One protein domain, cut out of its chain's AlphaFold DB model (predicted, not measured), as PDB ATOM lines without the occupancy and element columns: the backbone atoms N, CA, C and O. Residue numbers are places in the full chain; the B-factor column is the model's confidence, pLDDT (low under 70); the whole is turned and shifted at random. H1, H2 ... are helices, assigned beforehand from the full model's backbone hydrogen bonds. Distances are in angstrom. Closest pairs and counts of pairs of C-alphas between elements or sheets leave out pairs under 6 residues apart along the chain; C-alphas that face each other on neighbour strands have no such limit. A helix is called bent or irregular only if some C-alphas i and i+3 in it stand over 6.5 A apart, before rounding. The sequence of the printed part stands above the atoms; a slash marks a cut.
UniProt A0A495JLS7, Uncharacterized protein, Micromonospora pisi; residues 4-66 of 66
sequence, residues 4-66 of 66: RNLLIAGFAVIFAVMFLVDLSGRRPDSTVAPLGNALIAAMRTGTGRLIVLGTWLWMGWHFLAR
ATOM      1  N   ARG A   4      29.224  28.096 -51.450       82.06
ATOM      2  CA  ARG A   4      28.684  28.874 -50.326       82.06
ATOM      3  C   ARG A   4      27.207  29.244 -50.500       82.06
ATOM      4  O   ARG A   4      26.443  29.090 -49.554       82.06
ATOM      5  N   ASN A   5      26.795  29.716 -51.677       85.56
ATOM      6  CA  ASN A   5      25.396  30.091 -51.918       85.56
ATOM      7  C   ASN A   5      24.484  28.862 -51.938       85.56
ATOM      8  O   ASN A   5      23.360  28.941 -51.452       85.56
ATOM      9  N   LEU A   6      24.981  27.731 -52.447       86.62
ATOM     10  CA  LEU A   6      24.246  26.467 -52.436       86.62
ATOM     11  C   LEU A   6      24.015  25.971 -51.001       86.62
ATOM     12  O   LEU A   6      22.897  25.606 -50.656       86.62
ATOM     13  N   LEU A   7      25.048  26.025 -50.154       84.88
ATOM     14  CA  LEU A   7      24.939  25.671 -48.737       84.88
ATOM     15  C   LEU A   7      23.958  26.587 -47.999       84.88
ATOM     16  O   LEU A   7      23.093  26.099 -47.280       84.88
ATOM     17  N   ILE A   8      24.044  27.905 -48.211       85.88
ATOM     18  CA  ILE A   8      23.116  28.868 -47.597       85.88
ATOM     19  C   ILE A   8      21.674  28.584 -48.027       85.88
ATOM     20  O   ILE A   8      20.790  28.536 -47.176       85.88
ATOM     21  N   ALA A   9      21.432  28.364 -49.322       86.38
ATOM     22  CA  ALA A   9      20.099  28.064 -49.834       86.38
ATOM     23  C   ALA A   9      19.561  26.737 -49.278       86.38
ATOM     24  O   ALA A   9      18.418  26.686 -48.832       86.38
ATOM     25  N   GLY A  10      20.390  25.691 -49.234       84.94
ATOM     26  CA  GLY A  10      20.022  24.404 -48.644       84.94
ATOM     27  C   GLY A  10      19.626  24.539 -47.173       84.94
ATOM     28  O   GLY A  10      18.565  24.062 -46.774       84.94
ATOM     29  N   PHE A  11      20.416  25.267 -46.381       83.44
ATOM     30  CA  PHE A  11      20.077  25.537 -44.984       83.44
ATOM     31  C   PHE A  11      18.811  26.369 -44.826       83.44
ATOM     32  O   PHE A  11      17.974  26.036 -43.990       83.44
ATOM     33  N   ALA A  12      18.634  27.409 -45.640       87.62
ATOM     34  CA  ALA A  12      17.432  28.231 -45.614       87.62
ATOM     35  C   ALA A  12      16.172  27.403 -45.907       87.62
ATOM     36  O   ALA A  12      15.165  27.568 -45.224       87.62
ATOM     37  N   VAL A  13      16.240  26.471 -46.865       89.19
ATOM     38  CA  VAL A  13      15.136  25.551 -47.171       89.19
ATOM     39  C   VAL A  13      14.841  24.632 -45.988       89.19
ATOM     40  O   VAL A  13      13.681  24.497 -45.612       89.19
ATOM     41  N   ILE A  14      15.864  24.044 -45.361       86.56
ATOM     42  CA  ILE A  14      15.676  23.185 -44.180       86.56
ATOM     43  C   ILE A  14      14.991  23.967 -43.051       86.56
ATOM     44  O   ILE A  14      13.988  23.502 -42.509       86.56
ATOM     45  N   PHE A  15      15.471  25.174 -42.739       85.06
ATOM     46  CA  PHE A  15      14.853  26.032 -41.724       85.06
ATOM     47  C   PHE A  15      13.415  26.416 -42.080       85.06
ATOM     48  O   PHE A  15      12.543  26.373 -41.215       85.06
ATOM     49  N   ALA A  16      13.149  26.748 -43.345       87.62
ATOM     50  CA  ALA A  16      11.805  27.074 -43.808       87.62
ATOM     51  C   ALA A  16      10.853  25.881 -43.650       87.62
ATOM     52  O   ALA A  16       9.749  26.047 -43.138       87.62
ATOM     53  N   VAL A  17      11.287  24.671 -44.015       86.69
ATOM     54  CA  VAL A  17      10.493  23.449 -43.832       86.69
ATOM     55  C   VAL A  17      10.233  23.190 -42.350       86.69
ATOM     56  O   VAL A  17       9.084  22.969 -41.976       86.69
ATOM     57  N   MET A  18      11.252  23.281 -41.488       82.69
ATOM     58  CA  MET A  18      11.073  23.123 -40.036       82.69
ATOM     59  C   MET A  18      10.061  24.126 -39.473       82.69
ATOM     60  O   MET A  18       9.200  23.752 -38.677       82.69
ATOM     61  N   PHE A  19      10.135  25.383 -39.910       85.62
ATOM     62  CA  PHE A  19       9.214  26.433 -39.487       85.62
ATOM     63  C   PHE A  19       7.780  26.172 -39.960       85.62
ATOM     64  O   PHE A  19       6.838  26.309 -39.184       85.62
ATOM     65  N   LEU A  20       7.604  25.755 -41.215       86.38
ATOM     66  CA  LEU A  20       6.292  25.424 -41.770       86.38
ATOM     67  C   LEU A  20       5.667  24.211 -41.075       86.38
ATOM     68  O   LEU A  20       4.471  24.229 -40.789       86.38
ATOM     69  N   VAL A  21       6.467  23.187 -40.757       82.75
ATOM     70  CA  VAL A  21       6.014  22.022 -39.987       82.75
ATOM     71  C   VAL A  21       5.570  22.448 -38.590       82.75
ATOM     72  O   VAL A  21       4.456  22.110 -38.194       82.75
ATOM     73  N   ASP A  22       6.362  23.252 -37.875       84.62
ATOM     74  CA  ASP A  22       5.972  23.764 -36.554       84.62
ATOM     75  C   ASP A  22       4.681  24.593 -36.620       84.62
ATOM     76  O   ASP A  22       3.760  24.381 -35.832       84.62
ATOM     77  N   LEU A  23       4.566  25.486 -37.606       84.56
ATOM     78  CA  LEU A  23       3.378  26.313 -37.801       84.56
ATOM     79  C   LEU A  23       2.139  25.466 -38.123       84.56
ATOM     80  O   LEU A  23       1.047  25.749 -37.631       84.56
ATOM     81  N   SER A  24       2.308  24.415 -38.926       81.94
ATOM     82  CA  SER A  24       1.241  23.461 -39.225       81.94
ATOM     83  C   SER A  24       0.841  22.638 -37.997       81.94
ATOM     84  O   SER A  24      -0.342  22.366 -37.819       81.94
ATOM     85  N   GLY A  25       1.790  22.307 -37.114       81.19
ATOM     86  CA  GLY A  25       1.557  21.571 -35.868       81.19
ATOM     87  C   GLY A  25       0.833  22.379 -34.790       81.19
ATOM     88  O   GLY A  25       0.183  21.816 -33.917       81.19
ATOM     89  N   ARG A  26       0.891  23.714 -34.859       82.19
ATOM     90  CA  ARG A  26       0.152  24.615 -33.953       82.19
ATOM     91  C   ARG A  26      -1.327  24.774 -34.310       82.19
ATOM     92  O   ARG A  26      -2.055  25.426 -33.563       82.19
ATOM     93  N   ARG A  27      -1.777  24.248 -35.453       83.38
ATOM     94  CA  ARG A  27      -3.188  24.328 -35.847       83.38
ATOM     95  C   ARG A  27      -4.029  23.387 -34.969       83.38
ATOM     96  O   ARG A  27      -3.580  22.272 -34.716       83.38
ATOM     97  N   PRO A  28      -5.234  23.801 -34.541       72.00
ATOM     98  CA  PRO A  28      -6.066  23.031 -33.611       72.00
ATOM     99  C   PRO A  28      -6.452  21.631 -34.116       72.00
ATOM    100  O   PRO A  28      -6.584  20.725 -33.303       72.00
ATOM    101  N   ASP A  29      -6.536  21.433 -35.436       80.44
ATOM    102  CA  ASP A  29      -6.856  20.136 -36.060       80.44
ATOM    103  C   ASP A  29      -5.616  19.355 -36.537       80.44
ATOM    104  O   ASP A  29      -5.716  18.424 -37.338       80.44
ATOM    105  N   SER A  30      -4.414  19.757 -36.115       76.06
ATOM    106  CA  SER A  30      -3.182  19.131 -36.585       76.06
ATOM    107  C   SER A  30      -2.877  17.831 -35.850       76.06
ATOM    108  O   SER A  30      -2.866  17.771 -34.624       76.06
ATOM    109  N   THR A  31      -2.546  16.789 -36.609       75.88
ATOM    110  CA  THR A  31      -2.034  15.514 -36.084       75.88
ATOM    111  C   THR A  31      -0.532  15.549 -35.798       75.88
ATOM    112  O   THR A  31       0.010  14.605 -35.221       75.88
ATOM    113  N   VAL A  32       0.159  16.625 -36.192       76.69
ATOM    114  CA  VAL A  32       1.602  16.793 -36.005       76.69
ATOM    115  C   VAL A  32       1.854  17.611 -34.743       76.69
ATOM    116  O   VAL A  32       1.376  18.733 -34.616       76.69
ATOM    117  N   ALA A  33       2.635  17.069 -33.808       77.56
ATOM    118  CA  ALA A  33       2.999  17.803 -32.604       77.56
ATOM    119  C   ALA A  33       3.898  19.009 -32.952       77.56
ATOM    120  O   ALA A  33       4.838  18.854 -33.737       77.56
ATOM    121  N   PRO A  34       3.675  20.187 -32.335       81.56
ATOM    122  CA  PRO A  34       4.586  21.319 -32.449       81.56
ATOM    123  C   PRO A  34       6.019  20.912 -32.108       81.56
ATOM    124  O   PRO A  34       6.251  20.078 -31.225       81.56
ATOM    125  N   LEU A  35       6.993  21.555 -32.747       80.31
ATOM    126  CA  LEU A  35       8.415  21.266 -32.582       80.31
ATOM    127  C   LEU A  35       8.842  21.407 -31.114       80.31
ATOM    128  O   LEU A  35       9.636  20.611 -30.623       80.31
ATOM    129  N   GLY A  36       8.252  22.356 -30.382       77.94
ATOM    130  CA  GLY A  36       8.460  22.504 -28.938       77.94
ATOM    131  C   GLY A  36       8.059  21.259 -28.137       77.94
ATOM    132  O   GLY A  36       8.824  20.799 -27.293       77.94
ATOM    133  N   ASN A  37       6.909  20.653 -28.446       83.38
ATOM    134  CA  ASN A  37       6.451  19.429 -27.780       83.38
ATOM    135  C   ASN A  37       7.321  18.228 -28.165       83.38
ATOM    136  O   ASN A  37       7.661  17.416 -27.305       83.38
ATOM    137  N   ALA A  38       7.728  18.145 -29.434       82.81
ATOM    138  CA  ALA A  38       8.650  17.119 -29.910       82.81
ATOM    139  C   ALA A  38      10.025  17.224 -29.229       82.81
ATOM    140  O   ALA A  38      10.577  16.213 -28.801       82.81
ATOM    141  N   LEU A  39      10.552  18.440 -29.050       83.56
ATOM    142  CA  LEU A  39      11.800  18.685 -28.324       83.56
ATOM    143  C   LEU A  39      11.672  18.331 -26.843       83.56
ATOM    144  O   LEU A  39      12.544  17.653 -26.307       83.56
ATOM    145  N   ILE A  40      10.576  18.715 -26.183       87.44
ATOM    146  CA  ILE A  40      10.310  18.319 -24.793       87.44
ATOM    147  C   ILE A  40      10.273  16.791 -24.673       87.44
ATOM    148  O   ILE A  40      10.880  16.235 -23.757       87.44
ATOM    149  N   ALA A  41       9.613  16.101 -25.606       86.00
ATOM    150  CA  ALA A  41       9.578  14.643 -25.641       86.00
ATOM    151  C   ALA A  41      10.973  14.038 -25.878       86.00
ATOM    152  O   ALA A  41      11.373  13.129 -25.152       86.00
ATOM    153  N   ALA A  42      11.752  14.577 -26.818       86.50
ATOM    154  CA  ALA A  42      13.123  14.139 -27.075       86.50
ATOM    155  C   ALA A  42      14.005  14.294 -25.825       86.50
ATOM    156  O   ALA A  42      14.719  13.366 -25.441       86.50
ATOM    157  N   MET A  43      13.875  15.418 -25.117       88.69
ATOM    158  CA  MET A  43      14.610  15.720 -23.887       88.69
ATOM    159  C   MET A  43      14.226  14.828 -22.696       88.69
ATOM    160  O   MET A  43      14.916  14.850 -21.672       88.69
ATOM    161  N   ARG A  44      13.169  14.013 -22.792       92.38
ATOM    162  CA  ARG A  44      12.837  13.004 -21.771       92.38
ATOM    163  C   ARG A  44      13.684  11.736 -21.880       92.38
ATOM    164  O   ARG A  44      13.723  10.970 -20.925       92.38
ATOM    165  N   THR A  45      14.391  11.529 -22.991       93.06
ATOM    166  CA  THR A  45      15.237  10.345 -23.212       93.06
ATOM    167  C   THR A  45      16.716  10.727 -23.281       93.06
ATOM    168  O   THR A  45      17.065  11.804 -23.764       93.06
ATOM    169  N   GLY A  46      17.611   9.846 -22.819       91.25
ATOM    170  CA  GLY A  46      19.061  10.077 -22.909       91.25
ATOM    171  C   GLY A  46      19.540  10.224 -24.358       91.25
ATOM    172  O   GLY A  46      20.272  11.157 -24.682       91.25
ATOM    173  N   THR A  47      19.040   9.365 -25.250       89.56
ATOM    174  CA  THR A  47      19.331   9.415 -26.689       89.56
ATOM    175  C   THR A  47      18.826  10.704 -27.330       89.56
ATOM    176  O   THR A  47      19.563  11.348 -28.072       89.56
ATOM    177  N   GLY A  48      17.600  11.132 -27.016       87.88
ATOM    178  CA  GLY A  48      17.052  12.374 -27.552       87.88
ATOM    179  C   GLY A  48      17.836  13.604 -27.092       87.88
ATOM    180  O   GLY A  48      18.123  14.473 -27.910       87.88
ATOM    181  N   ARG A  49      18.290  13.645 -25.831       89.81
ATOM    182  CA  ARG A  49      19.197  14.703 -25.343       89.81
ATOM    183  C   ARG A  49      20.503  14.754 -26.130       89.81
ATOM    184  O   ARG A  49      20.921  15.840 -26.513       89.81
ATOM    185  N   LEU A  50      21.130  13.604 -26.395       93.81
ATOM    186  CA  LEU A  50      22.359  13.538 -27.194       93.81
ATOM    187  C   LEU A  50      22.143  14.046 -28.620       93.81
ATOM    188  O   LEU A  50      22.968  14.805 -29.118       93.81
ATOM    189  N   ILE A  51      21.026  13.686 -29.256       88.94
ATOM    190  CA  ILE A  51      20.683  14.170 -30.599       88.94
ATOM    191  C   ILE A  51      20.480  15.690 -30.590       88.94
ATOM    192  O   ILE A  51      21.026  16.385 -31.446       88.94
ATOM    193  N   VAL A  52      19.739  16.223 -29.615       88.06
ATOM    194  CA  VAL A  52      19.484  17.667 -29.498       88.06
ATOM    195  C   VAL A  52      20.785  18.433 -29.243       88.06
ATOM    196  O   VAL A  52      21.065  19.404 -29.942       88.06
ATOM    197  N   LEU A  53      21.611  17.974 -28.300       89.38
ATOM    198  CA  LEU A  53      22.905  18.590 -27.986       89.38
ATOM    199  C   LEU A  53      23.895  18.483 -29.149       89.38
ATOM    200  O   LEU A  53      24.575  19.456 -29.455       89.38
ATOM    201  N   GLY A  54      23.955  17.332 -29.821       91.75
ATOM    202  CA  GLY A  54      24.791  17.131 -31.001       91.75
ATOM    203  C   GLY A  54      24.375  18.047 -32.149       91.75
ATOM    204  O   GLY A  54      25.227  18.685 -32.761       91.75
ATOM    205  N   THR A  55      23.067  18.189 -32.380       85.88
ATOM    206  CA  THR A  55      22.527  19.134 -33.369       85.88
ATOM    207  C   THR A  55      22.884  20.571 -33.003       85.88
ATOM    208  O   THR A  55      23.355  21.314 -33.858       85.88
ATOM    209  N   TRP A  56      22.722  20.960 -31.734       85.38
ATOM    210  CA  TRP A  56      23.080  22.294 -31.246       85.38
ATOM    211  C   TRP A  56      24.575  22.592 -31.414       85.38
ATOM    212  O   TRP A  56      24.932  23.639 -31.950       85.38
ATOM    213  N   LEU A  57      25.444  21.655 -31.022       87.88
ATOM    214  CA  LEU A  57      26.896  21.780 -31.156       87.88
ATOM    215  C   LEU A  57      27.308  21.885 -32.626       87.88
ATOM    216  O   LEU A  57      28.117  22.738 -32.985       87.88
ATOM    217  N   TRP A  58      26.719  21.046 -33.477       83.44
ATOM    218  CA  TRP A  58      26.950  21.075 -34.913       83.44
ATOM    219  C   TRP A  58      26.535  22.420 -35.516       83.44
ATOM    220  O   TRP A  58      27.316  23.028 -36.241       83.44
ATOM    221  N   MET A  59      25.358  22.940 -35.153       78.88
ATOM    222  CA  MET A  59      24.886  24.251 -35.607       78.88
ATOM    223  C   MET A  59      25.796  25.385 -35.112       78.88
ATOM    224  O   MET A  59      26.151  26.265 -35.890       78.88
ATOM    225  N   GLY A  60      26.231  25.348 -33.850       78.25
ATOM    226  CA  GLY A  60      27.164  26.326 -33.286       78.25
ATOM    227  C   GLY A  60      28.508  26.337 -34.014       78.25
ATOM    228  O   GLY A  60      28.981  27.395 -34.425       78.25
ATOM    229  N   TRP A  61      29.086  25.161 -34.260       80.69
ATOM    230  CA  TRP A  61      30.325  25.034 -35.028       80.69
ATOM    231  C   TRP A  61      30.162  25.522 -36.472       80.69
ATOM    232  O   TRP A  61      31.030  26.203 -37.010       80.69
ATOM    233  N   HIS A  62      29.047  25.186 -37.120       72.44
ATOM    234  CA  HIS A  62      28.873  25.470 -38.541       72.44
ATOM    235  C   HIS A  62      28.445  26.913 -38.839       72.44
ATOM    236  O   HIS A  62      28.760  27.417 -39.916       72.44
ATOM    237  N   PHE A  63      27.743  27.580 -37.915       68.88
ATOM    238  CA  PHE A  63      27.218  28.936 -38.117       68.88
ATOM    239  C   PHE A  63      27.891  30.016 -37.265       68.88
ATOM    240  O   PHE A  63      27.969  31.144 -37.735       68.88
ATOM    241  N   LEU A  64      28.341  29.701 -36.045       65.06
ATOM    242  CA  LEU A  64      28.827  30.692 -35.073       65.06
ATOM    243  C   LEU A  64      30.357  30.741 -34.967       65.06
ATOM    244  O   LEU A  64      30.909  31.768 -34.590       65.06
ATOM    245  N   ALA A  65      31.044  29.641 -35.293       61.03
ATOM    246  CA  ALA A  65      32.509  29.563 -35.291       61.03
ATOM    247  C   ALA A  65      33.158  29.981 -36.632       61.03
ATOM    248  O   ALA A  65      34.345  29.732 -36.843       61.03
ATOM    249  N   ARG A  66      32.392  30.606 -37.536       54.97
ATOM    250  CA  ARG A  66      32.834  31.169 -38.826       54.97
ATOM    251  C   ARG A  66      32.339  32.600 -38.992       54.97
ATOM    252  O   ARG A  66      32.825  33.257 -39.938       54.97
TER     253      ARG A  66
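This is residues 4 to 66 of the 66 residues of an uncharacterized protein of Micromonospora pisi (UniProt A0A495JLS7). Picture an open, flat, three-sided frame: the long helix H1 makes one side, the short helix H2 stands crosswise near H1's last residues, and the long helix H3 folds back from H2 to make the third side, with an empty gap between H1 and H3. Residues 4 to 17, in H1, and residues 54 to 66, of which 54 to 64 belong to H3, stick out as two free arms from the part around H2. The printed part has 63 residues, with three named helices in the order H1, H2, H3 and no named strand; the class is all helix. The whole is loose, with a radius of gyration of the C-alphas of 14.0 A, and spans 39 by 28 by 13 A.

Find C-alpha 4 at (28.684, 28.874, -50.326); here H1 begins, and it runs through residues 4 to 25, 31.6 A from first to last C-alpha. After nine residues, look at C-alpha 35 at (8.415, 21.266, -32.582), where H2 begins; it holds residues 35 to 42 and is 10.2 A long. Three residues later H3 begins at Gly 46 and runs through residues 46 to 64, 25.9 A long, to C-alpha 64 at (28.827, 30.692, -35.073). No helix is bent or irregular.

Start at residues 21 to 25, the part of H1 that touches H2. H1 and H2 only just touch, with 3 pairs of C-alphas within 8 A; the closest C-alphas are those of Asp 22 and Leu 35, 5.3 A apart. Their lines are about perpendicular, at 88 degrees. Go on to residues 48 to 52, the part of H3 that touches H2; the closest C-alphas are those of Ala 42 and Gly 48, 4.3 A apart. H2 and H3 run opposite ways at a steep tilt of 50 degrees. H1 and H3 are apart. Along the backbones of H1, H2 and H3, every O i to N i+4 pair is within hydrogen-bond range.

The two C-alphas farthest apart are those of Asp 29, in the link from H1 to H2, and Arg 66, at 41.3 A. Compare the first and last printed C-alphas, those of Arg 4 and Arg 66, and you find them 12.4 A apart. Arg 66 is the chain's last residue, and the printed part has no cut. The link from H1 to H2 is short, and the link from H2 to H3 is tight. In the B-factor column the mean pLDDT of the printed part is 83.1, and residues 63 to 66 are under 70.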